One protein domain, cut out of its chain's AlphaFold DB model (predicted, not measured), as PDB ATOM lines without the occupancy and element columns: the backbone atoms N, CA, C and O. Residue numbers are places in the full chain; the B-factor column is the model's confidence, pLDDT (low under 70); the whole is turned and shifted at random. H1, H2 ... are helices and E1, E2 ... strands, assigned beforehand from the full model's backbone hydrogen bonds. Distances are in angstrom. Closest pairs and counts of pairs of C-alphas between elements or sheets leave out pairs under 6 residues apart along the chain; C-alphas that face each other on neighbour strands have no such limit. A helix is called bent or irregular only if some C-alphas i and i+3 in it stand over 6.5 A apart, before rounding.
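AT A GLANCE: This is residues 2 to 165 of the 1215 residues of an uncharacterized protein of Schistocephalus solidus (UniProt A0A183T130). Two lobes are joined end to end: a small three-strand sheet, E1 to E3, with H2 over one of its faces, and a larger seven-strand sheet that curls and folds back on itself like part of a barrel, with H3 packed on strands of both leaves. H2 lies between the lobes and only grazes the larger sheet; H1 is at the small lobe's end of the model. The printed part has 164 residues, in the order H1 E1 E2 E3 H2 E4 E5 E6 E7 E8 E9 E10 H3, with three named helices and ten named strands, and its class is mixed. The sheets, E7 E6 E5 E4 E10 E9 E8 and E1 E2 E3, are antiparallel; the whole is compact, with a radius of gyration of the C-alphas of 17.2 A and spans of 50 by 34 by 31 A.

IN THESE COORDINATES: Find C-alpha 2 at (-6.883, 25.039, -12.959), where H1, residues 2 to 5, begins. Then come E1, residues 16 to 21, E2, residues 32 to 40, 26.1 A long, E3, residues 43 to 51, 25.1 A, and H2, residues 54 to 61, 10.3 A. At C-alpha 64, (-13.566, 33.297, 5.552), E4 starts and runs to 69; E5 is 75 to 82, 21.0 A, E6 86 to 91, E7 97 to 102, E8 106 to 113, 20.2 A, E9 118 to 123 and E10 129 to 134. H3, residues 137 to 152, is 21.7 A long and ends at C-alpha 152, (-21.011, 52.604, 5.740).

HOW THE PARTS SIT: Look first at the folded sheet, one sheet bent back into two leaves: E7 and E6 face E4, E10, E9 and E8, with E5 as the hinge. It holds two meanders, each strand the antiparallel neighbour of the one before: E4 to E7 and E8 to E10. Between E4 and E10, N 67 and O 133 are 2.8 A apart, within hydrogen-bond range; between E5 and E4, N 66 and O 78 are 2.9 A apart. H3 is on this sheet at a height of 8.3 A; its closest C-alphas to E5 are Leu 144 and Ile 82, 6.4 A. E1 E2 E3 is a third meander: N 20 and O 35 are 2.9 A apart, N 36 and O 47 2.8 A. H2 is on that sheet at a height of 8.2 A, over E2 and along it at 7 degrees on the local plane. H1 is not on either sheet. In H2 and H3 every O i to N i+4 pair is within hydrogen-bond range; H1 is too short for one.

THE WHOLE: The C-alphas farthest apart are those of Gly 28 and Ala 72, 52.4 A. The printed part has no cut, and no link is long. Residues 153 to 165 hold no named element, but 157 to 158 and 163 to 164 pair with E8, parallel. Mean pLDDT of the printed part is 74.5; residues 2 to 47, 49 to 62 and 71 to 73 are under 70.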
ATOM      1  N   THR A   2      -8.073  25.754 -12.443       26.31
ATOM      2  CA  THR A   2      -6.883  25.039 -12.959       26.31
ATOM      3  C   THR A   2      -5.555  25.798 -12.807       26.31
ATOM      4  O   THR A   2      -4.547  25.176 -12.494       26.31
ATOM      5  N   CYS A   3      -5.530  27.135 -12.914       30.83
ATOM      6  CA  CYS A   3      -4.292  27.897 -12.666       30.83
ATOM      7  C   CYS A   3      -3.868  27.923 -11.186       30.83
ATOM      8  O   CYS A   3      -2.678  27.907 -10.911       30.83
ATOM      9  N   LEU A   4      -4.808  27.916 -10.230       35.91
ATOM     10  CA  LEU A   4      -4.495  27.938  -8.789       35.91
ATOM     11  C   LEU A   4      -4.104  26.558  -8.239       35.91
ATOM     12  O   LEU A   4      -3.285  26.493  -7.329       35.91
ATOM     13  N   GLN A   5      -4.607  25.463  -8.821       32.03
ATOM     14  CA  GLN A   5      -4.150  24.105  -8.482       32.03
ATOM     15  C   GLN A   5      -2.669  23.872  -8.822       32.03
ATOM     16  O   GLN A   5      -2.008  23.091  -8.145       32.03
ATOM     17  N   ASN A   6      -2.121  24.596  -9.803       36.16
ATOM     18  CA  ASN A   6      -0.692  24.540 -10.123       36.16
ATOM     19  C   ASN A   6       0.186  25.386  -9.179       36.16
ATOM     20  O   ASN A   6       1.398  25.190  -9.154       36.16
ATOM     21  N   PHE A   7      -0.390  26.295  -8.379       42.22
ATOM     22  CA  PHE A   7       0.354  27.115  -7.408       42.22
ATOM     23  C   PHE A   7       0.599  26.402  -6.062       42.22
ATOM     24  O   PHE A   7       1.473  26.813  -5.300       42.22
ATOM     25  N   SER A   8      -0.137  25.327  -5.762       34.56
ATOM     26  CA  SER A   8      -0.170  24.648  -4.455       34.56
ATOM     27  C   SER A   8       0.721  23.401  -4.348       34.56
ATOM     28  O   SER A   8       0.378  22.465  -3.632       34.56
ATOM     29  N   PHE A   9       1.871  23.350  -5.029       35.78
ATOM     30  CA  PHE A   9       2.802  22.215  -4.880       35.78
ATOM     31  C   PHE A   9       3.674  22.269  -3.609       35.78
ATOM     32  O   PHE A   9       4.400  21.315  -3.341       35.78
ATOM     33  N   GLN A  10       3.601  23.337  -2.802       42.00
ATOM     34  CA  GLN A  10       4.352  23.434  -1.537       42.00
ATOM     35  C   GLN A  10       3.531  23.809  -0.294       42.00
ATOM     36  O   GLN A  10       4.044  23.620   0.804       42.00
ATOM     37  N   TRP A  11       2.298  24.313  -0.432       47.91
ATOM     38  CA  TRP A  11       1.516  24.830   0.703       47.91
ATOM     39  C   TRP A  11       0.028  24.536   0.524       47.91
ATOM     40  O   TRP A  11      -0.517  24.676  -0.577       47.91
ATOM     41  N   LEU A  12      -0.635  24.138   1.608       48.81
ATOM     42  CA  LEU A  12      -2.082  23.932   1.628       48.81
ATOM     43  C   LEU A  12      -2.782  25.294   1.711       48.81
ATOM     44  O   LEU A  12      -2.361  26.174   2.454       48.81
ATOM     45  N   PHE A  13      -3.912  25.464   1.016       49.88
ATOM     46  CA  PHE A  13      -4.709  26.705   1.068       49.88
ATOM     47  C   PHE A  13      -5.099  27.113   2.507       49.88
ATOM     48  O   PHE A  13      -5.318  28.284   2.787       49.88
ATOM     49  N   GLN A  14      -5.156  26.144   3.426       48.47
ATOM     50  CA  GLN A  14      -5.463  26.337   4.846       48.47
ATOM     51  C   GLN A  14      -4.328  27.003   5.648       48.47
ATOM     52  O   GLN A  14      -4.572  27.473   6.752       48.47
ATOM     53  N   GLU A  15      -3.103  27.045   5.118       53.00
ATOM     54  CA  GLU A  15      -1.929  27.630   5.784       53.00
ATOM     55  C   GLU A  15      -1.805  29.141   5.523       53.00
ATOM     56  O   GLU A  15      -0.934  29.799   6.085       53.00
ATOM     57  N   ILE A  16      -2.666  29.713   4.679       55.59
ATOM     58  CA  ILE A  16      -2.720  31.146   4.374       55.59
ATOM     59  C   ILE A  16      -3.668  31.827   5.371       55.59
ATOM     60  O   ILE A  16      -4.858  31.525   5.375       55.59
ATOM     61  N   TYR A  17      -3.169  32.759   6.193       54.88
ATOM     62  CA  TYR A  17      -3.982  33.435   7.225       54.88
ATOM     63  C   TYR A  17      -4.165  34.944   7.008       54.88
ATOM     64  O   TYR A  17      -5.004  35.553   7.664       54.88
ATOM     65  N   ASN A  18      -3.391  35.582   6.125       49.97
ATOM     66  CA  ASN A  18      -3.590  36.991   5.777       49.97
ATOM     67  C   ASN A  18      -3.134  37.248   4.337       49.97
ATOM     68  O   ASN A  18      -2.099  36.732   3.917       49.97
ATOM     69  N   VAL A  19      -3.883  38.058   3.589       62.12
ATOM     70  CA  VAL A  19      -3.476  38.549   2.271       62.12
ATOM     71  C   VAL A  19      -3.761  40.033   2.179       62.12
ATOM     72  O   VAL A  19      -4.890  40.465   2.388       62.12
ATOM     73  N   ARG A  20      -2.740  40.819   1.837       61.62
ATOM     74  CA  ARG A  20      -2.854  42.277   1.739       61.62
ATOM     75  C   ARG A  20      -2.316  42.816   0.415       61.62
ATOM     76  O   ARG A  20      -1.374  42.253  -0.141       61.62
ATOM     77  N   PRO A  21      -2.864  43.934  -0.084       59.91
ATOM     78  CA  PRO A  21      -2.187  44.784  -1.058       59.91
ATOM     79  C   PRO A  21      -0.734  45.067  -0.665       59.91
ATOM     80  O   PRO A  21      -0.490  45.498   0.462       59.91
ATOM     81  N   ASP A  22       0.217  44.893  -1.584       66.75
ATOM     82  CA  ASP A  22       1.519  45.542  -1.427       66.75
ATOM     83  C   ASP A  22       1.425  46.944  -2.039       66.75
ATOM     84  O   ASP A  22       1.416  47.101  -3.260       66.75
ATOM     85  N   ASN A  23       1.280  47.960  -1.184       60.28
ATOM     86  CA  ASN A  23       1.217  49.367  -1.600       60.28
ATOM     87  C   ASN A  23       2.621  49.980  -1.777       60.28
ATOM     88  O   ASN A  23       2.750  51.167  -2.088       60.28
ATOM     89  N   GLY A  24       3.680  49.192  -1.562       53.25
ATOM     90  CA  GLY A  24       5.057  49.592  -1.789       53.25
ATOM     91  C   GLY A  24       5.412  49.513  -3.272       53.25
ATOM     92  O   GLY A  24       5.610  48.429  -3.809       53.25
ATOM     93  N   VAL A  25       5.599  50.680  -3.896       54.38
ATOM     94  CA  VAL A  25       6.085  50.918  -5.275       54.38
ATOM     95  C   VAL A  25       4.982  51.055  -6.337       54.38
ATOM     96  O   VAL A  25       4.149  50.179  -6.540       54.38
ATOM     97  N   LYS A  26       5.041  52.171  -7.083       49.34
ATOM     98  CA  LYS A  26       4.269  52.425  -8.311       49.34
ATOM     99  C   LYS A  26       4.644  51.383  -9.377       49.34
ATOM    100  O   LYS A  26       5.601  51.593 -10.119       49.34
ATOM    101  N   SER A  27       3.944  50.254  -9.438       46.72
ATOM    102  CA  SER A  27       4.077  49.300 -10.543       46.72
ATOM    103  C   SER A  27       3.177  49.699 -11.719       46.72
ATOM    104  O   SER A  27       2.147  50.350 -11.543       46.72
ATOM    105  N   GLY A  28       3.613  49.372 -12.939       54.69
ATOM    106  CA  GLY A  28       2.895  49.684 -14.177       54.69
ATOM    107  C   GLY A  28       1.516  49.006 -14.281       54.69
ATOM    108  O   GLY A  28       1.214  48.090 -13.513       54.69
ATOM    109  N   PRO A  29       0.684  49.419 -15.258       53.78
ATOM    110  CA  PRO A  29      -0.757  49.137 -15.315       53.78
ATOM    111  C   PRO A  29      -1.158  47.652 -15.401       53.78
ATOM    112  O   PRO A  29      -2.332  47.343 -15.235       53.78
ATOM    113  N   THR A  30      -0.219  46.731 -15.628       52.78
ATOM    114  CA  THR A  30      -0.491  45.303 -15.876       52.78
ATOM    115  C   THR A  30       0.074  44.344 -14.822       52.78
ATOM    116  O   THR A  30      -0.178  43.147 -14.898       52.78
ATOM    117  N   GLN A  31       0.819  44.824 -13.819       54.53
ATOM    118  CA  GLN A  31       1.456  43.961 -12.814       54.53
ATOM    119  C   GLN A  31       1.187  44.480 -11.404       54.53
ATOM    120  O   GLN A  31       1.894  45.359 -10.909       54.53
ATOM    121  N   GLN A  32       0.162  43.941 -10.741       64.88
ATOM    122  CA  GLN A  32      -0.210  44.364  -9.394       64.88
ATOM    123  C   GLN A  32       0.296  43.368  -8.338       64.88
ATOM    124  O   GLN A  32       0.114  42.155  -8.472       64.88
ATOM    125  N   ARG A  33       0.942  43.883  -7.282       67.75
ATOM    126  CA  ARG A  33       1.539  43.078  -6.204       67.75
ATOM    127  C   ARG A  33       0.582  42.843  -5.032       67.75
ATOM    128  O   ARG A  33      -0.222  43.709  -4.674       67.75
ATOM    129  N   PHE A  34       0.677  41.673  -4.413       65.94
ATOM    130  CA  PHE A  34      -0.023  41.333  -3.175       65.94
ATOM    131  C   PHE A  34       0.866  40.477  -2.274       65.94
ATOM    132  O   PHE A  34       1.662  39.675  -2.755       65.94
ATOM    133  N   VAL A  35       0.745  40.660  -0.963       68.19
ATOM    134  CA  VAL A  35       1.492  39.910   0.048       68.19
ATOM    135  C   VAL A  35       0.594  38.825   0.620       68.19
ATOM    136  O   VAL A  35      -0.493  39.120   1.105       68.19
ATOM    137  N   LEU A  36       1.062  37.584   0.582       67.12
ATOM    138  CA  LEU A  36       0.467  36.398   1.188       67.12
ATOM    139  C   LEU A  36       1.247  36.064   2.464       67.12
ATOM    140  O   LEU A  36       2.447  35.790   2.402       67.12
ATOM    141  N   ALA A  37       0.579  36.076   3.612       62.16
ATOM    142  CA  ALA A  37       1.135  35.614   4.875       62.16
ATOM    143  C   ALA A  37       0.675  34.176   5.146       62.16
ATOM    144  O   ALA A  37      -0.524  33.885   5.206       62.16
ATOM    145  N   THR A  38       1.648  33.282   5.308       63.00
ATOM    146  CA  THR A  38       1.436  31.855   5.576       63.00
ATOM    147  C   THR A  38       1.935  31.491   6.967       63.00
ATOM    148  O   THR A  38       2.951  32.014   7.437       63.00
ATOM    149  N   GLY A  39       1.186  30.637   7.659       50.72
ATOM    150  CA  GLY A  39       1.440  30.192   9.019       50.72
ATOM    151  C   GLY A  39       1.344  28.674   9.089       50.72
ATOM    152  O   GLY A  39       0.261  28.114   8.974       50.72
ATOM    153  N   GLY A  40       2.491  28.031   9.295       57.44
ATOM    154  CA  GLY A  40       2.612  26.594   9.538       57.44
ATOM    155  C   GLY A  40       3.579  26.308  10.689       57.44
ATOM    156  O   GLY A  40       4.085  27.231  11.335       57.44
ATOM    157  N   SER A  41       3.885  25.030  10.924       49.03
ATOM    158  CA  SER A  41       4.800  24.568  11.986       49.03
ATOM    159  C   SER A  41       6.211  25.178  11.919       49.03
ATOM    160  O   SER A  41       6.936  25.154  12.909       49.03
ATOM    161  N   SER A  42       6.589  25.780  10.785       55.09
ATOM    162  CA  SER A  42       7.869  26.464  10.561       55.09
ATOM    163  C   SER A  42       7.872  27.984  10.829       55.09
ATOM    164  O   SER A  42       8.847  28.647  10.478       55.09
ATOM    165  N   GLY A  43       6.804  28.560  11.395       53.72
ATOM    166  CA  GLY A  43       6.693  30.001  11.676       53.72
ATOM    167  C   GLY A  43       6.016  30.826  10.569       53.72
ATOM    168  O   GLY A  43       5.697  30.309   9.497       53.72
ATOM    169  N   ARG A  44       5.762  32.117  10.849       60.00
ATOM    170  CA  ARG A  44       5.077  33.060   9.941       60.00
ATOM    171  C   ARG A  44       6.005  33.503   8.805       60.00
ATOM    172  O   ARG A  44       7.091  34.013   9.074       60.00
ATOM    173  N   LYS A  45       5.567  33.357   7.553       67.75
ATOM    174  CA  LYS A  45       6.282  33.838   6.357       67.75
ATOM    175  C   LYS A  45       5.382  34.756   5.536       67.75
ATOM    176  O   LYS A  45       4.299  34.343   5.130       67.75
ATOM    177  N   GLU A  46       5.848  35.973   5.269       65.94
ATOM    178  CA  GLU A  46       5.234  36.887   4.300       65.94
ATOM    179  C   GLU A  46       5.921  36.736   2.940       65.94
ATOM    180  O   GLU A  46       7.148  36.742   2.847       65.94
ATOM    181  N   MET A  47       5.129  36.583   1.885       66.12
ATOM    182  CA  MET A  47       5.599  36.378   0.517       66.12
ATOM    183  C   MET A  47       4.902  37.362  -0.417       66.12
ATOM    184  O   MET A  47       3.684  37.504  -0.365       66.12
ATOM    185  N   VAL A  48       5.661  38.037  -1.278       71.75
ATOM    186  CA  VAL A  48       5.127  39.021  -2.230       71.75
ATOM    187  C   VAL A  48       4.942  38.364  -3.594       71.75
ATOM    188  O   VAL A  48       5.883  37.811  -4.158       71.75
ATOM    189  N   PHE A  49       3.735  38.455  -4.134       66.00
ATOM    190  CA  PHE A  49       3.329  37.888  -5.414       66.00
ATOM    191  C   PHE A  49       2.905  38.989  -6.382       66.00
ATOM    192  O   PHE A  49       2.438  40.047  -5.970       66.00
ATOM    193  N   VAL A  50       3.056  38.732  -7.681       69.81
ATOM    194  CA  VAL A  50       2.611  39.611  -8.771       69.81
ATOM    195  C   VAL A  50       1.570  38.844  -9.576       69.81
ATOM    196  O   VAL A  50       1.848  37.732 -10.017       69.81
ATOM    197  N   SER A  51       0.382  39.415  -9.774       66.12
ATOM    198  CA  SER A  51      -0.635  38.826 -10.652       66.12
ATOM    199  C   SER A  51      -1.481  39.903 -11.322       66.12
ATOM    200  O   SER A  51      -1.816  40.918 -10.712       66.12
ATOM    201  N   GLU A  52      -1.853  39.658 -12.576       64.56
ATOM    202  CA  GLU A  52      -2.834  40.457 -13.318       64.56
ATOM    203  C   GLU A  52      -4.262  40.269 -12.772       64.56
ATOM    204  O   GLU A  52      -5.062  41.199 -12.785       64.56
ATOM    205  N   PHE A  53      -4.540  39.116 -12.151       57.50
ATOM    206  CA  PHE A  53      -5.809  38.793 -11.491       57.50
ATOM    207  C   PHE A  53      -5.815  39.159 -10.000       57.50
ATOM    208  O   PHE A  53      -6.572  38.581  -9.225       57.50
ATOM    209  N   ARG A  54      -4.960  40.092  -9.546       67.62
ATOM    210  CA  ARG A  54      -4.830  40.453  -8.120       67.62
ATOM    211  C   ARG A  54      -6.175  40.733  -7.455       67.62
ATOM    212  O   ARG A  54      -6.395  40.256  -6.349       67.62
ATOM    213  N   ASN A  55      -7.062  41.483  -8.106       56.31
ATOM    214  CA  ASN A  55      -8.372  41.795  -7.537       56.31
ATOM    215  C   ASN A  55      -9.215  40.527  -7.356       56.31
ATOM    216  O   ASN A  55      -9.781  40.333  -6.288       56.31
ATOM    217  N   GLU A  56      -9.234  39.624  -8.334       54.19
ATOM    218  CA  GLU A  56      -9.956  38.351  -8.237       54.19
ATOM    219  C   GLU A  56      -9.351  37.432  -7.171       54.19
ATOM    220  O   GLU A  56     -10.087  36.829  -6.397       54.19
ATOM    221  N   ILE A  57      -8.019  37.371  -7.076       58.88
ATOM    222  CA  ILE A  57      -7.287  36.567  -6.086       58.88
ATOM    223  C   ILE A  57      -7.509  37.107  -4.669       58.88
ATOM    224  O   ILE A  57      -7.802  36.329  -3.764       58.88
ATOM    225  N   LEU A  58      -7.420  38.425  -4.468       59.53
ATOM    226  CA  LEU A  58      -7.714  39.064  -3.183       59.53
ATOM    227  C   LEU A  58      -9.169  38.824  -2.779       59.53
ATOM    228  O   LEU A  58      -9.420  38.393  -1.659       59.53
ATOM    229  N   THR A  59     -10.111  39.006  -3.705       57.31
ATOM    230  CA  THR A  59     -11.540  38.747  -3.458       57.31
ATOM    231  C   THR A  59     -11.786  37.275  -3.106       57.31
ATOM    232  O   THR A  59     -12.572  36.971  -2.214       57.31
ATOM    233  N   HIS A  60     -11.072  36.337  -3.740       56.44
ATOM    234  CA  HIS A  60     -11.208  34.909  -3.447       56.44
ATOM    235  C   HIS A  60     -10.573  34.470  -2.121       56.44
ATOM    236  O   HIS A  60     -11.086  33.533  -1.508       56.44
ATOM    237  N   ILE A  61      -9.467  35.091  -1.692       56.12
ATOM    238  CA  ILE A  61      -8.741  34.701  -0.470       56.12
ATOM    239  C   ILE A  61      -9.269  35.429   0.779       56.12
ATOM    240  O   ILE A  61      -9.192  34.880   1.873       56.12
ATOM    241  N   LEU A  62      -9.894  36.605   0.638       59.19
ATOM    242  CA  LEU A  62     -10.570  37.318   1.739       59.19
ATOM    243  C   LEU A  62     -11.856  36.622   2.234       59.19
ATOM    244  O   LEU A  62     -12.467  37.056   3.210       59.19
ATOM    245  N   ARG A  63     -12.275  35.529   1.585       71.00
ATOM    246  CA  ARG A  63     -13.405  34.701   2.015       71.00
ATOM    247  C   ARG A  63     -13.035  33.880   3.242       71.00
ATOM    248  O   ARG A  63     -12.195  32.984   3.174       71.00
ATOM    249  N   VAL A  64     -13.744  34.100   4.343       78.00
ATOM    250  CA  VAL A  64     -13.566  33.297   5.552       78.00
ATOM    251  C   VAL A  64     -14.301  31.974   5.381       78.00
ATOM    252  O   VAL A  64     -15.516  31.937   5.179       78.00
ATOM    253  N   SER A  65     -13.565  30.862   5.444       80.19
ATOM    254  CA  SER A  65     -14.188  29.540   5.436       80.19
ATOM    255  C   SER A  65     -14.941  29.327   6.745       80.19
ATOM    256  O   SER A  65     -14.398  29.512   7.834       80.19
ATOM    257  N   GLY A  66     -16.204  28.933   6.631       85.00
ATOM    258  CA  GLY A  66     -17.042  28.667   7.781       85.00
ATOM    259  C   GLY A  66     -18.019  27.530   7.547       85.00
ATOM    260  O   GLY A  66     -18.164  26.977   6.455       85.00
ATOM    261  N   VAL A  67     -18.718  27.173   8.610       88.50
ATOM    262  CA  VAL A  67     -19.835  26.239   8.569       88.50
ATOM    263  C   VAL A  67     -21.050  26.944   9.135       88.50
ATOM    264  O   VAL A  67     -21.033  27.445  10.258       88.50
ATOM    265  N   LYS A  68     -22.124  26.989   8.348       90.25
ATOM    266  CA  LYS A  68     -23.429  27.418   8.821       90.25
ATOM    267  C   LYS A  68     -24.049  26.265   9.591       90.25
ATOM    268  O   LYS A  68     -24.320  25.212   9.018       90.25
ATOM    269  N   LEU A  69     -24.336  26.498  10.864       86.31
ATOM    270  CA  LEU A  69     -25.129  25.571  11.659       86.31
ATOM    271  C   LEU A  69     -26.604  25.810  11.342       86.31
ATOM    272  O   LEU A  69     -27.157  26.883  11.604       86.31
ATOM    273  N   GLY A  70     -27.216  24.831  10.680       75.06
ATOM    274  CA  GLY A  70     -28.646  24.807  10.432       75.06
ATOM    275  C   GLY A  70     -29.424  24.480  11.704       75.06
ATOM    276  O   GLY A  70     -28.957  23.778  12.594       75.06
ATOM    277  N   TRP A  71     -30.668  24.945  11.766       69.38
ATOM    278  CA  TRP A  71     -31.537  24.766  12.936       69.38
ATOM    279  C   TRP A  71     -32.119  23.355  13.098       69.38
ATOM    280  O   TRP A  71     -32.796  23.083  14.086       69.38
ATOM    281  N   ALA A  72     -31.876  22.481  12.121       62.81
ATOM    282  CA  ALA A  72     -32.151  21.047  12.174       62.81
ATOM    283  C   ALA A  72     -30.851  20.235  12.345       62.81
ATOM    284  O   ALA A  72     -30.787  19.104  11.888       62.81
ATOM    285  N   GLU A  73     -29.804  20.856  12.904       63.44
ATOM    286  CA  GLU A  73     -28.464  20.277  13.122       63.44
ATOM    287  C   GLU A  73     -27.691  19.907  11.846       63.44
ATOM    288  O   GLU A  73     -26.564  19.429  11.906       63.44
ATOM    289  N   GLY A  74     -28.244  20.209  10.668       71.06
ATOM    290  CA  GLY A  74     -27.519  20.113   9.407       71.06
ATOM    291  C   GLY A  74     -26.422  21.174   9.314       71.06
ATOM    292  O   GLY A  74     -26.712  22.371   9.251       71.06
ATOM    293  N   GLU A  75     -25.169  20.736   9.259       85.69
ATOM    294  CA  GLU A  75     -24.026  21.584   8.933       85.69
ATOM    295  C   GLU A  75     -23.974  21.853   7.428       85.69
ATOM    296  O   GLU A  75     -24.045  20.935   6.610       85.69
ATOM    297  N   LYS A  76     -23.848  23.128   7.044       86.12
ATOM    298  CA  LYS A  76     -23.650  23.522   5.645       86.12
ATOM    299  C   LYS A  76     -22.326  24.263   5.489       86.12
ATOM    300  O   LYS A  76     -22.162  25.310   6.119       86.12
ATOM    301  N   PRO A  77     -21.385  23.764   4.673       87.44
ATOM    302  CA  PRO A  77     -20.124  24.453   4.448       87.44
ATOM    303  C   PRO A  77     -20.365  25.734   3.638       87.44
ATOM    304  O   PRO A  77     -20.975  25.699   2.573       87.44
ATOM    305  N   VAL A  78     -19.884  26.867   4.144       89.44
ATOM    306  CA  VAL A  78     -20.101  28.190   3.545       89.44
ATOM    307  C   VAL A  78     -18.814  29.006   3.524       89.44
ATOM    308  O   VAL A  78     -17.877  28.756   4.281       89.44
ATOM    309  N   PHE A  79     -18.778  30.014   2.666       87.75
ATOM    310  CA  PHE A  79     -17.854  31.131   2.793       87.75
ATOM    311  C   PHE A  79     -18.605  32.340   3.341       87.75
ATOM    312  O   PHE A  79     -19.745  32.587   2.953       87.75
ATOM    313  N   LEU A  80     -17.970  33.071   4.252       88.38
ATOM    314  CA  LEU A  80     -18.410  34.389   4.685       88.38
ATOM    315  C   LEU A  80     -17.525  35.423   3.998       88.38
ATOM    316  O   LEU A  80     -16.312  35.446   4.208       88.38
ATOM    317  N   GLU A  81     -18.132  36.242   3.147       87.31
ATOM    318  CA  GLU A  81     -17.461  37.324   2.433       87.31
ATOM    319  C   GLU A  81     -17.867  38.660   3.060       87.31
ATOM    320  O   GLU A  81     -19.053  38.967   3.164       87.31
ATOM    321  N   ILE A  82     -16.885  39.434   3.524       87.06
ATOM    322  CA  ILE A  82     -17.102  40.777   4.072       87.06
ATOM    323  C   ILE A  82     -17.081  41.750   2.892       87.06
ATOM    324  O   ILE A  82     -16.027  42.030   2.326       87.06
ATOM    325  N   GLY A  83     -18.258  42.224   2.494       83.81
ATOM    326  CA  GLY A  83     -18.435  43.186   1.413       83.81
ATOM    327  C   GLY A  83     -18.444  44.636   1.900       83.81
ATOM    328  O   GLY A  83     -18.269  44.936   3.081       83.81
ATOM    329  N   ALA A  84     -18.711  45.568   0.985       83.62
ATOM    330  CA  ALA A  84     -18.802  46.991   1.323       83.62
ATOM    331  C   ALA A  84     -20.079  47.350   2.110       83.62
ATOM    332  O   ALA A  84     -20.094  48.319   2.860       83.62
ATOM    333  N   ILE A  85     -21.159  46.579   1.949       86.69
ATOM    334  CA  ILE A  85     -22.478  46.889   2.537       86.69
ATOM    335  C   ILE A  85     -23.043  45.765   3.418       86.69
ATOM    336  O   ILE A  85     -24.037  45.969   4.121       86.69
ATOM    337  N   SER A  86     -22.448  44.575   3.357       90.75
ATOM    338  CA  SER A  86     -22.985  43.354   3.952       90.75
ATOM    339  C   SER A  86     -21.912  42.307   4.211       90.75
ATOM    340  O   SER A  86     -20.830  42.341   3.629       90.75
ATOM    341  N   VAL A  87     -22.270  41.328   5.037       91.50
ATOM    342  CA  VAL A  87     -21.622  40.018   5.081       91.50
ATOM    343  C   VAL A  87     -22.439  39.050   4.236       91.50
ATOM    344  O   VAL A  87     -23.610  38.804   4.534       91.50
ATOM    345  N   ASP A  88     -21.830  38.461   3.219       90.12
ATOM    346  CA  ASP A  88     -22.503  37.529   2.323       90.12
ATOM    347  C   ASP A  88     -22.141  36.084   2.680       90.12
ATOM    348  O   ASP A  88     -20.976  35.699   2.777       90.12
ATOM    349  N   GLN A  89     -23.168  35.260   2.887       90.62
ATOM    350  CA  GLN A  89     -23.044  33.818   3.050       90.62
ATOM    351  C   GLN A  89     -23.081  33.172   1.671       90.62
ATOM    352  O   GLN A  89     -24.132  33.142   1.036       90.62
ATOM    353  N   ILE A  90     -21.975  32.578   1.247       86.94
ATOM    354  CA  ILE A  90     -21.825  31.925  -0.054       86.94
ATOM    355  C   ILE A  90     -21.773  30.412   0.151       86.94
ATOM    356  O   ILE A  90     -21.030  29.919   0.999       86.94
ATOM    357  N   ASP A  91     -22.565  29.658  -0.606       84.88
ATOM    358  CA  ASP A  91     -22.506  28.197  -0.575       84.88
ATOM    359  C   ASP A  91     -21.168  27.701  -1.125       84.88
ATOM    360  O   ASP A  91     -20.744  28.105  -2.211       84.88
ATOM    361  N   ARG A  92     -20.498  26.802  -0.397       82.56
ATOM    362  CA  ARG A  92     -19.171  26.321  -0.800       82.56
ATOM    363  C   ARG A  92     -19.225  25.428  -2.039       82.56
ATOM    364  O   ARG A  92     -18.284  25.456  -2.827       82.56
ATOM    365  N   SER A  93     -20.291  24.644  -2.205       78.25
ATOM    366  CA  SER A  93     -20.461  23.752  -3.357       78.25
ATOM    367  C   SER A  93     -20.824  24.505  -4.628       78.25
ATOM    368  O   SER A  93     -20.203  24.283  -5.664       78.25
ATOM    369  N   SER A  94     -21.815  25.397  -4.566       76.88
ATOM    370  CA  SER A  94     -22.307  26.086  -5.760       76.88
ATOM    371  C   SER A  94     -21.598  27.412  -6.046       76.88
ATOM    372  O   SER A  94     -21.790  27.972  -7.123       76.88
ATOM    373  N   GLY A  95     -20.847  27.964  -5.084       75.75
ATOM    374  CA  GLY A  95     -20.225  29.289  -5.184       75.75
ATOM    375  C   GLY A  95     -21.228  30.446  -5.263       75.75
ATOM    376  O   GLY A  95     -20.851  31.552  -5.639       75.75
ATOM    377  N   ARG A  96     -22.508  30.202  -4.944       78.19
ATOM    378  CA  ARG A  96     -23.587  31.199  -5.048       78.19
ATOM    379  C   ARG A  96     -23.861  31.840  -3.687       78.19
ATOM    380  O   ARG A  96     -23.832  31.127  -2.682       78.19
ATOM    381  N   PRO A  97     -24.176  33.142  -3.630       80.56
ATOM    382  CA  PRO A  97     -24.637  33.767  -2.399       80.56
ATOM    383  C   PRO A  97     -26.016  33.207  -2.002       80.56
ATOM    384  O   PRO A  97     -26.922  33.123  -2.819       80.56
ATOM    385  N   VAL A  98     -26.153  32.781  -0.747       83.25
ATOM    386  CA  VAL A  98     -27.331  32.124  -0.146       83.25
ATOM    387  C   VAL A  98     -28.084  33.054   0.803       83.25
ATOM    388  O   VAL A  98     -29.307  32.948   0.946       83.25
ATOM    389  N   ALA A  99     -27.354  33.912   1.513       85.88
ATOM    390  CA  ALA A  99     -27.894  34.929   2.409       85.88
ATOM    391  C   ALA A  99     -26.972  36.155   2.410       85.88
ATOM    392  O   ALA A  99     -25.768  36.015   2.243       85.88
ATOM    393  N   CYS A 100     -27.551  37.330   2.626       88.31
ATOM    394  CA  CYS A 100     -26.848  38.601   2.743       88.31
ATOM    395  C   CYS A 100     -27.263  39.238   4.071       88.31
ATOM    396  O   CYS A 100     -28.461  39.329   4.359       88.31
ATOM    397  N   TYR A 101     -26.283  39.624   4.884       91.19
ATOM    398  CA  TYR A 101     -26.465  40.278   6.177       91.19
ATOM    399  C   TYR A 101     -25.976  41.716   6.062       91.19
ATOM    400  O   TYR A 101     -24.789  41.996   6.218       91.19
ATOM    401  N   THR A 102     -26.876  42.633   5.724       89.88
ATOM    402  CA  THR A 102     -26.536  44.046   5.533       89.88
ATOM    403  C   THR A 102     -26.136  44.696   6.847       89.88
ATOM    404  O   THR A 102     -26.845  44.542   7.840       89.88
ATOM    405  N   TYR A 103     -25.059  45.489   6.850       91.06
ATOM    406  CA  TYR A 103     -24.548  46.130   8.070       91.06
ATOM    407  C   TYR A 103     -25.615  46.962   8.793       91.06
ATOM    408  O   TYR A 103     -25.667  46.959  10.016       91.06
ATOM    409  N   LYS A 104     -26.535  47.588   8.043       87.25
ATOM    410  CA  LYS A 104     -27.664  48.360   8.591       87.25
ATOM    411  C   LYS A 104     -28.669  47.547   9.420       87.25
ATOM    412  O   LYS A 104     -29.433  48.135  10.176       87.25
ATOM    413  N   ASP A 105     -28.735  46.231   9.214       88.50
ATOM    414  CA  ASP A 105     -29.706  45.337   9.859       88.50
ATOM    415  C   ASP A 105     -29.041  44.357  10.843       88.50
ATOM    416  O   ASP A 105     -29.743  43.546  11.451       88.50
ATOM    417  N   ILE A 106     -27.710  44.422  11.001       92.00
ATOM    418  CA  ILE A 106     -26.982  43.716  12.060       92.00
ATOM    419  C   ILE A 106     -27.158  44.521  13.345       92.00
ATOM    420  O   ILE A 106     -26.707  45.657  13.442       92.00
ATOM    421  N   GLU A 107     -27.824  43.922  14.329       90.31
ATOM    422  CA  GLU A 107     -28.021  44.541  15.641       90.31
ATOM    423  C   GLU A 107     -26.746  44.398  16.467       90.31
ATOM    424  O   GLU A 107     -26.175  45.381  16.932       90.31
ATOM    425  N   THR A 108     -26.287  43.154  16.624       92.56
ATOM    426  CA  THR A 108     -25.086  42.825  17.386       92.56
ATOM    427  C   THR A 108     -24.432  41.548  16.858       92.56
ATOM    428  O   THR A 108     -25.048  40.736  16.157       92.56
ATOM    429  N   VAL A 109     -23.159  41.361  17.198       94.25
ATOM    430  CA  VAL A 109     -22.411  40.127  16.937       94.25
ATOM    431  C   VAL A 109     -21.889  39.586  18.262       94.25
ATOM    432  O   VAL A 109     -21.378  40.346  19.078       94.25
ATOM    433  N   ALA A 110     -22.008  38.280  18.486       92.81
ATOM    434  CA  ALA A 110     -21.598  37.648  19.736       92.81
ATOM    435  C   ALA A 110     -20.779  36.379  19.484       92.81
ATOM    436  O   ALA A 110     -21.036  35.625  18.541       92.81
ATOM    437  N   LYS A 111     -19.797  36.122  20.349       92.56
ATOM    438  CA  LYS A 111     -19.121  34.816  20.412       92.56
ATOM    439  C   LYS A 111     -20.057  33.793  21.052       92.56
ATOM    440  O   LYS A 111     -20.915  34.167  21.845       92.56
ATOM    441  N   VAL A 112     -19.891  32.513  20.727       91.38
ATOM    442  CA  VAL A 112     -20.750  31.441  21.255       91.38
ATOM    443  C   VAL A 112     -19.937  30.476  22.115       91.38
ATOM    444  O   VAL A 112     -18.962  29.892  21.641       91.38
ATOM    445  N   SER A 113     -20.338  30.290  23.372       89.00
ATOM    446  CA  SER A 113     -19.773  29.295  24.285       89.00
ATOM    447  C   SER A 113     -20.404  27.915  24.039       89.00
ATOM    448  O   SER A 113     -21.574  27.789  23.677       89.00
ATOM    449  N   GLY A 114     -19.604  26.852  24.169       82.88
ATOM    450  CA  GLY A 114     -20.020  25.480  23.831       82.88
ATOM    451  C   GLY A 114     -19.851  25.097  22.352       82.88
ATOM    452  O   GLY A 114     -20.144  23.963  21.980       82.88
ATOM    453  N   LEU A 115     -19.335  26.002  21.512       83.56
ATOM    454  CA  LEU A 115     -19.003  25.741  20.110       83.56
ATOM    455  C   LEU A 115     -17.614  26.305  19.770       83.56
ATOM    456  O   LEU A 115     -17.417  27.518  19.743       83.56
ATOM    457  N   ASN A 116     -16.651  25.434  19.458       82.38
ATOM    458  CA  ASN A 116     -15.303  25.866  19.073       82.38
ATOM    459  C   ASN A 116     -15.346  26.702  17.786       82.38
ATOM    460  O   ASN A 116     -15.782  26.212  16.743       82.38
ATOM    461  N   GLY A 117     -14.877  27.952  17.861       83.38
ATOM    462  CA  GLY A 117     -14.939  28.900  16.745       83.38
ATOM    463  C   GLY A 117     -16.352  29.423  16.450       83.38
ATOM    464  O   GLY A 117     -16.642  29.796  15.315       83.38
ATOM    465  N   GLY A 118     -17.255  29.389  17.434       89.50
ATOM    466  CA  GLY A 118     -18.650  29.790  17.288       89.50
ATOM    467  C   GLY A 118     -18.870  31.303  17.272       89.50
ATOM    468  O   GLY A 118     -18.394  32.023  18.151       89.50
ATOM    469  N   ILE A 119     -19.657  31.771  16.304       92.88
ATOM    470  CA  ILE A 119     -20.091  33.164  16.176       92.88
ATOM    471  C   ILE A 119     -21.587  33.235  15.852       92.88
ATOM    472  O   ILE A 119     -22.104  32.477  15.026       92.88
ATOM    473  N   ALA A 120     -22.285  34.160  16.499       92.69
ATOM    474  CA  ALA A 120     -23.679  34.486  16.256       92.69
ATOM    475  C   ALA A 120     -23.782  35.898  15.669       92.69
ATOM    476  O   ALA A 120     -23.312  36.863  16.267       92.69
ATOM    477  N   ILE A 121     -24.424  36.017  14.507       93.31
ATOM    478  CA  ILE A 121     -24.829  37.308  13.938       93.31
ATOM    479  C   ILE A 121     -26.310  37.501  14.268       93.31
ATOM    480  O   ILE A 121     -27.142  36.714  13.811       93.31
ATOM    481  N   ILE A 122     -26.636  38.514  15.071       92.12
ATOM    482  CA  ILE A 122     -28.015  38.876  15.417       92.12
ATOM    483  C   ILE A 122     -28.484  39.920  14.406       92.12
ATOM    484  O   ILE A 122     -27.885  40.988  14.269       92.12
ATOM    485  N   HIS A 123     -29.511  39.577  13.631       88.31
ATOM    486  CA  HIS A 123     -29.878  40.322  12.430       88.31
ATOM    487  C   HIS A 123     -31.386  40.333  12.184       88.31
ATOM    488  O   HIS A 123     -32.040  39.289  12.211       88.31
ATOM    489  N   GLY A 124     -31.916  41.484  11.769       77.62
ATOM    490  CA  GLY A 124     -33.259  41.591  11.194       77.62
ATOM    491  C   GLY A 124     -34.298  42.333  12.031       77.62
ATOM    492  O   GLY A 124     -35.454  42.335  11.625       77.62
ATOM    493  N   GLY A 125     -33.921  42.978  13.135       77.94
ATOM    494  CA  GLY A 125     -34.765  43.900  13.904       77.94
ATOM    495  C   GLY A 125     -35.558  43.308  15.059       77.94
ATOM    496  O   GLY A 125     -36.215  44.060  15.771       77.94
ATOM    497  N   HIS A 126     -35.526  41.990  15.214       83.31
ATOM    498  CA  HIS A 126     -36.279  41.245  16.222       83.31
ATOM    499  C   HIS A 126     -35.396  40.206  16.923       83.31
ATOM    500  O   HIS A 126     -35.910  39.196  17.390       83.31
ATOM    501  N   GLY A 127     -34.072  40.397  16.946       84.25
ATOM    502  CA  GLY A 127     -33.163  39.506  17.675       84.25
ATOM    503  C   GLY A 127     -32.931  38.140  17.017       84.25
ATOM    504  O   GLY A 127     -32.479  37.199  17.666       84.25
ATOM    505  N   ARG A 128     -33.240  37.974  15.724       88.25
ATOM    506  CA  ARG A 128     -33.047  36.689  15.039       88.25
ATOM    507  C   ARG A 128     -31.562  36.347  14.928       88.25
ATOM    508  O   ARG A 128     -30.777  37.055  14.299       88.25
ATOM    509  N   LEU A 129     -31.209  35.188  15.465       90.50
ATOM    510  CA  LEU A 129     -29.838  34.699  15.508       90.50
ATOM    511  C   LEU A 129     -29.457  33.981  14.213       90.50
ATOM    512  O   LEU A 129     -30.269  33.315  13.567       90.50
ATOM    513  N   HIS A 130     -28.183  34.069  13.846       90.75
ATOM    514  CA  HIS A 130     -27.572  33.301  12.773       90.75
ATOM    515  C   HIS A 130     -26.221  32.746  13.243       90.75
ATOM    516  O   HIS A 130     -25.235  33.468  13.285       90.75
ATOM    517  N   LEU A 131     -26.171  31.437  13.512       91.50
ATOM    518  CA  LEU A 131     -24.969  30.750  14.005       91.50
ATOM    519  C   LEU A 131     -24.016  30.304  12.893       91.50
ATOM    520  O   LEU A 131     -24.457  29.744  11.881       91.50
ATOM    521  N   PHE A 132     -22.721  30.510  13.099       91.69
ATOM    522  CA  PHE A 132     -21.642  30.048  12.234       91.69
ATOM    523  C   PHE A 132     -20.482  29.505  13.068       91.69
ATOM    524  O   PHE A 132     -20.312  29.860  14.233       91.69
ATOM    525  N   ARG A 133     -19.673  28.653  12.443       90.19
ATOM    526  CA  ARG A 133     -18.395  28.177  12.965       90.19
ATOM    527  C   ARG A 133     -17.284  28.594  12.010       90.19
ATOM    528  O   ARG A 133     -17.349  28.237  10.836       90.19
ATOM    529  N   CYS A 134     -16.280  29.307  12.505       86.31
ATOM    530  CA  CYS A 134     -15.144  29.817  11.734       86.31
ATOM    531  C   CYS A 134     -13.827  29.529  12.465       86.31
ATOM    532  O   CYS A 134     -13.806  29.397  13.687       86.31
ATOM    533  N   SER A 135     -12.725  29.417  11.723       77.50
ATOM    534  CA  SER A 135     -11.402  29.122  12.294       77.50
ATOM    535  C   SER A 135     -10.776  30.308  13.033       77.50
ATOM    536  O   SER A 135     -10.032  30.089  13.982       77.50
ATOM    537  N   ASP A 136     -11.086  31.544  12.628       77.12
ATOM    538  CA  ASP A 136     -10.502  32.769  13.186       77.12
ATOM    539  C   ASP A 136     -11.591  33.825  13.448       77.12
ATOM    540  O   ASP A 136     -11.883  34.692  12.622       77.12
ATOM    541  N   VAL A 137     -12.275  33.672  14.585       84.69
ATOM    542  CA  VAL A 137     -13.447  34.487  14.950       84.69
ATOM    543  C   VAL A 137     -13.053  35.932  15.251       84.69
ATOM    544  O   VAL A 137     -13.761  36.848  14.843       84.69
ATOM    545  N   ASP A 138     -11.928  36.146  15.935       83.44
ATOM    546  CA  ASP A 138     -11.490  37.480  16.354       83.44
ATOM    547  C   ASP A 138     -11.114  38.357  15.163       83.44
ATOM    548  O   ASP A 138     -11.577  39.495  15.065       83.44
ATOM    549  N   ASN A 139     -10.344  37.818  14.214       82.56
ATOM    550  CA  ASN A 139     -10.010  38.562  13.004       82.56
ATOM    551  C   ASN A 139     -11.252  38.827  12.149       82.56
ATOM    552  O   ASN A 139     -11.425  39.947  11.677       82.56
ATOM    553  N   PHE A 140     -12.159  37.851  12.015       86.00
ATOM    554  CA  PHE A 140     -13.412  38.055  11.285       86.00
ATOM    555  C   PHE A 140     -14.268  39.177  11.894       86.00
ATOM    556  O   PHE A 140     -14.724  40.054  11.164       86.00
ATOM    557  N   VAL A 141     -14.467  39.180  13.217       88.81
ATOM    558  CA  VAL A 141     -15.260  40.213  13.908       88.81
ATOM    559  C   VAL A 141     -14.607  41.587  13.767       88.81
ATOM    560  O   VAL A 141     -15.299  42.551  13.444       88.81
ATOM    561  N   ASN A 142     -13.287  41.683  13.942       86.75
ATOM    562  CA  ASN A 142     -12.570  42.950  13.801       86.75
ATOM    563  C   ASN A 142     -12.666  43.500  12.372       86.75
ATOM    564  O   ASN A 142     -13.014  44.665  12.194       86.75
ATOM    565  N   SER A 143     -12.443  42.659  11.357       85.06
ATOM    566  CA  SER A 143     -12.581  43.058   9.953       85.06
ATOM    567  C   SER A 143     -14.012  43.454   9.595       85.06
ATOM    568  O   SER A 143     -14.212  44.369   8.803       85.06
ATOM    569  N   LEU A 144     -15.014  42.801  10.184       88.81
ATOM    570  CA  LEU A 144     -16.423  43.132   9.991       88.81
ATOM    571  C   LEU A 144     -16.771  44.507  10.572       88.81
ATOM    572  O   LEU A 144     -17.414  45.309   9.896       88.81
ATOM    573  N   VAL A 145     -16.331  44.794  11.800       90.69
ATOM    574  CA  VAL A 145     -16.554  46.094  12.456       90.69
ATOM    575  C   VAL A 145     -15.814  47.205  11.709       90.69
ATOM    576  O   VAL A 145     -16.384  48.270  11.468       90.69
ATOM    577  N   GLU A 146     -14.573  46.947  11.291       85.75
ATOM    578  CA  GLU A 146     -13.774  47.889  10.508       85.75
ATOM    579  C   GLU A 146     -14.416  48.174   9.145       85.75
ATOM    580  O   GLU A 146     -14.579  49.337   8.789       85.75
ATOM    581  N   ALA A 147     -14.851  47.146   8.411       84.56
ATOM    582  CA  ALA A 147     -15.509  47.312   7.116       84.56
ATOM    583  C   ALA A 147     -16.832  48.082   7.238       84.56
ATOM    584  O   ALA A 147     -17.086  48.998   6.453       84.56
ATOM    585  N   ALA A 148     -17.659  47.764   8.236       90.00
ATOM    586  CA  ALA A 148     -18.919  48.464   8.465       90.00
ATOM    587  C   ALA A 148     -18.707  49.955   8.777       90.00
ATOM    588  O   ALA A 148     -19.418  50.807   8.232       90.00
ATOM    589  N   MET A 149     -17.691  50.288   9.578       88.00
ATOM    590  CA  MET A 149     -17.334  51.681   9.850       88.00
ATOM    591  C   MET A 149     -16.681  52.370   8.654       88.00
ATOM    592  O   MET A 149     -17.003  53.520   8.370       88.00
ATOM    593  N   HIS A 150     -15.801  51.685   7.930       82.12
ATOM    594  CA  HIS A 150     -15.065  52.269   6.815       82.12
ATOM    595  C   HIS A 150     -15.966  52.573   5.614       82.12
ATOM    596  O   HIS A 150     -15.880  53.658   5.041       82.12
ATOM    597  N   TYR A 151     -16.835  51.631   5.235       82.88
ATOM    598  CA  TYR A 151     -17.665  51.758   4.035       82.88
ATOM    599  C   TYR A 151     -19.019  52.420   4.294       82.88
ATOM    600  O   TYR A 151     -19.492  53.172   3.446       82.88
ATOM    601  N   MET A 152     -19.649  52.142   5.440       86.19
ATOM    602  CA  MET A 152     -21.011  52.604   5.740       86.19
ATOM    603  C   MET A 152     -21.085  53.583   6.918       86.19
ATOM    604  O   MET A 152     -22.147  54.163   7.142       86.19
ATOM    605  N   GLY A 153     -20.001  53.774   7.679       87.44
ATOM    606  CA  GLY A 153     -20.017  54.586   8.900       87.44
ATOM    607  C   GLY A 153     -20.876  53.995  10.024       87.44
ATOM    608  O   GLY A 153     -21.343  54.738  10.885       87.44
ATOM    609  N   ILE A 154     -21.133  52.681  10.003       89.19
ATOM    610  CA  ILE A 154     -22.002  51.995  10.970       89.19
ATOM    611  C   ILE A 154     -21.148  51.269  12.007       89.19
ATOM    612  O   ILE A 154     -20.372  50.377  11.668       89.19
ATOM    613  N   SER A 155     -21.338  51.619  13.280       91.38
ATOM    614  CA  SER A 155     -20.670  50.945  14.394       91.38
ATOM    615  C   SER A 155     -21.461  49.702  14.784       91.38
ATOM    616  O   SER A 155     -22.565  49.811  15.318       91.38
ATOM    617  N   ILE A 156     -20.912  48.521  14.501       91.94
ATOM    618  CA  ILE A 156     -21.525  47.248  14.886       91.94
ATOM    619  C   ILE A 156     -21.135  46.928  16.329       91.94
ATOM    620  O   ILE A 156     -19.952  46.839  16.660       91.94
ATOM    621  N   HIS A 157     -22.132  46.730  17.190       92.75
ATOM    622  CA  HIS A 157     -21.898  46.367  18.582       92.75
ATOM    623  C   HIS A 157     -21.517  44.884  18.709       92.75
ATOM    624  O   HIS A 157     -22.222  43.999  18.217       92.75
ATOM    625  N   VAL A 158     -20.409  44.611  19.398       93.00
ATOM    626  CA  VAL A 158     -19.956  43.252  19.715       93.00
ATOM    627  C   VAL A 158     -20.267  42.973  21.180       93.00
ATOM    628  O   VAL A 158     -19.807  43.710  22.053       93.00
ATOM    629  N   GLN A 159     -21.046  41.925  21.455       91.06
ATOM    630  CA  GLN A 159     -21.369  41.547  22.829       91.06
ATOM    631  C   GLN A 159     -20.104  41.068  23.562       91.06
ATOM    632  O   GLN A 159     -19.369  40.236  23.018       91.06
ATOM    633  N   PRO A 160     -19.836  41.581  24.780       86.56
ATOM    634  CA  PRO A 160     -18.644  41.219  25.542       86.56
ATOM    635  C   PRO A 160     -18.721  39.787  26.084       86.56
ATOM    636  O   PRO A 160     -17.726  39.062  26.035       86.56
ATOM    637  N   ASP A 161     -19.901  39.374  26.550       89.56
ATOM    638  CA  ASP A 161     -20.136  38.044  27.100       89.56
ATOM    639  C   ASP A 161     -20.554  37.062  25.991       89.56
ATOM    640  O   ASP A 161     -21.395  37.397  25.151       89.56
ATOM    641  N   PRO A 162     -19.980  35.845  25.951       88.75
ATOM    642  CA  PRO A 162     -20.342  34.853  24.951       88.75
ATOM    643  C   PRO A 162     -21.733  34.266  25.226       88.75
ATOM    644  O   PRO A 162     -22.061  33.915  26.358       88.75
ATOM    645  N   LEU A 163     -22.523  34.082  24.170       90.62
ATOM    646  CA  LEU A 163     -23.834  33.440  24.244       90.62
ATOM    647  C   LEU A 163     -23.693  31.923  24.377       90.62
ATOM    648  O   LEU A 163     -22.937  31.300  23.634       90.62
ATOM    649  N   GLU A 164     -24.468  31.303  25.260       91.19
ATOM    650  CA  GLU A 164     -24.520  29.843  25.355       91.19
ATOM    651  C   GLU A 164     -25.238  29.220  24.154       91.19
ATOM    652  O   GLU A 164     -26.320  29.663  23.760       91.19
ATOM    653  N   LEU A 165     -24.677  28.137  23.601       87.88
ATOM    654  CA  LEU A 165     -25.251  27.431  22.450       87.88
ATOM    655  C   LEU A 165     -26.711  26.991  22.676       87.88
ATOM    656  O   LEU A 165     -27.528  27.107  21.760       87.88
TER     657      LEU A 165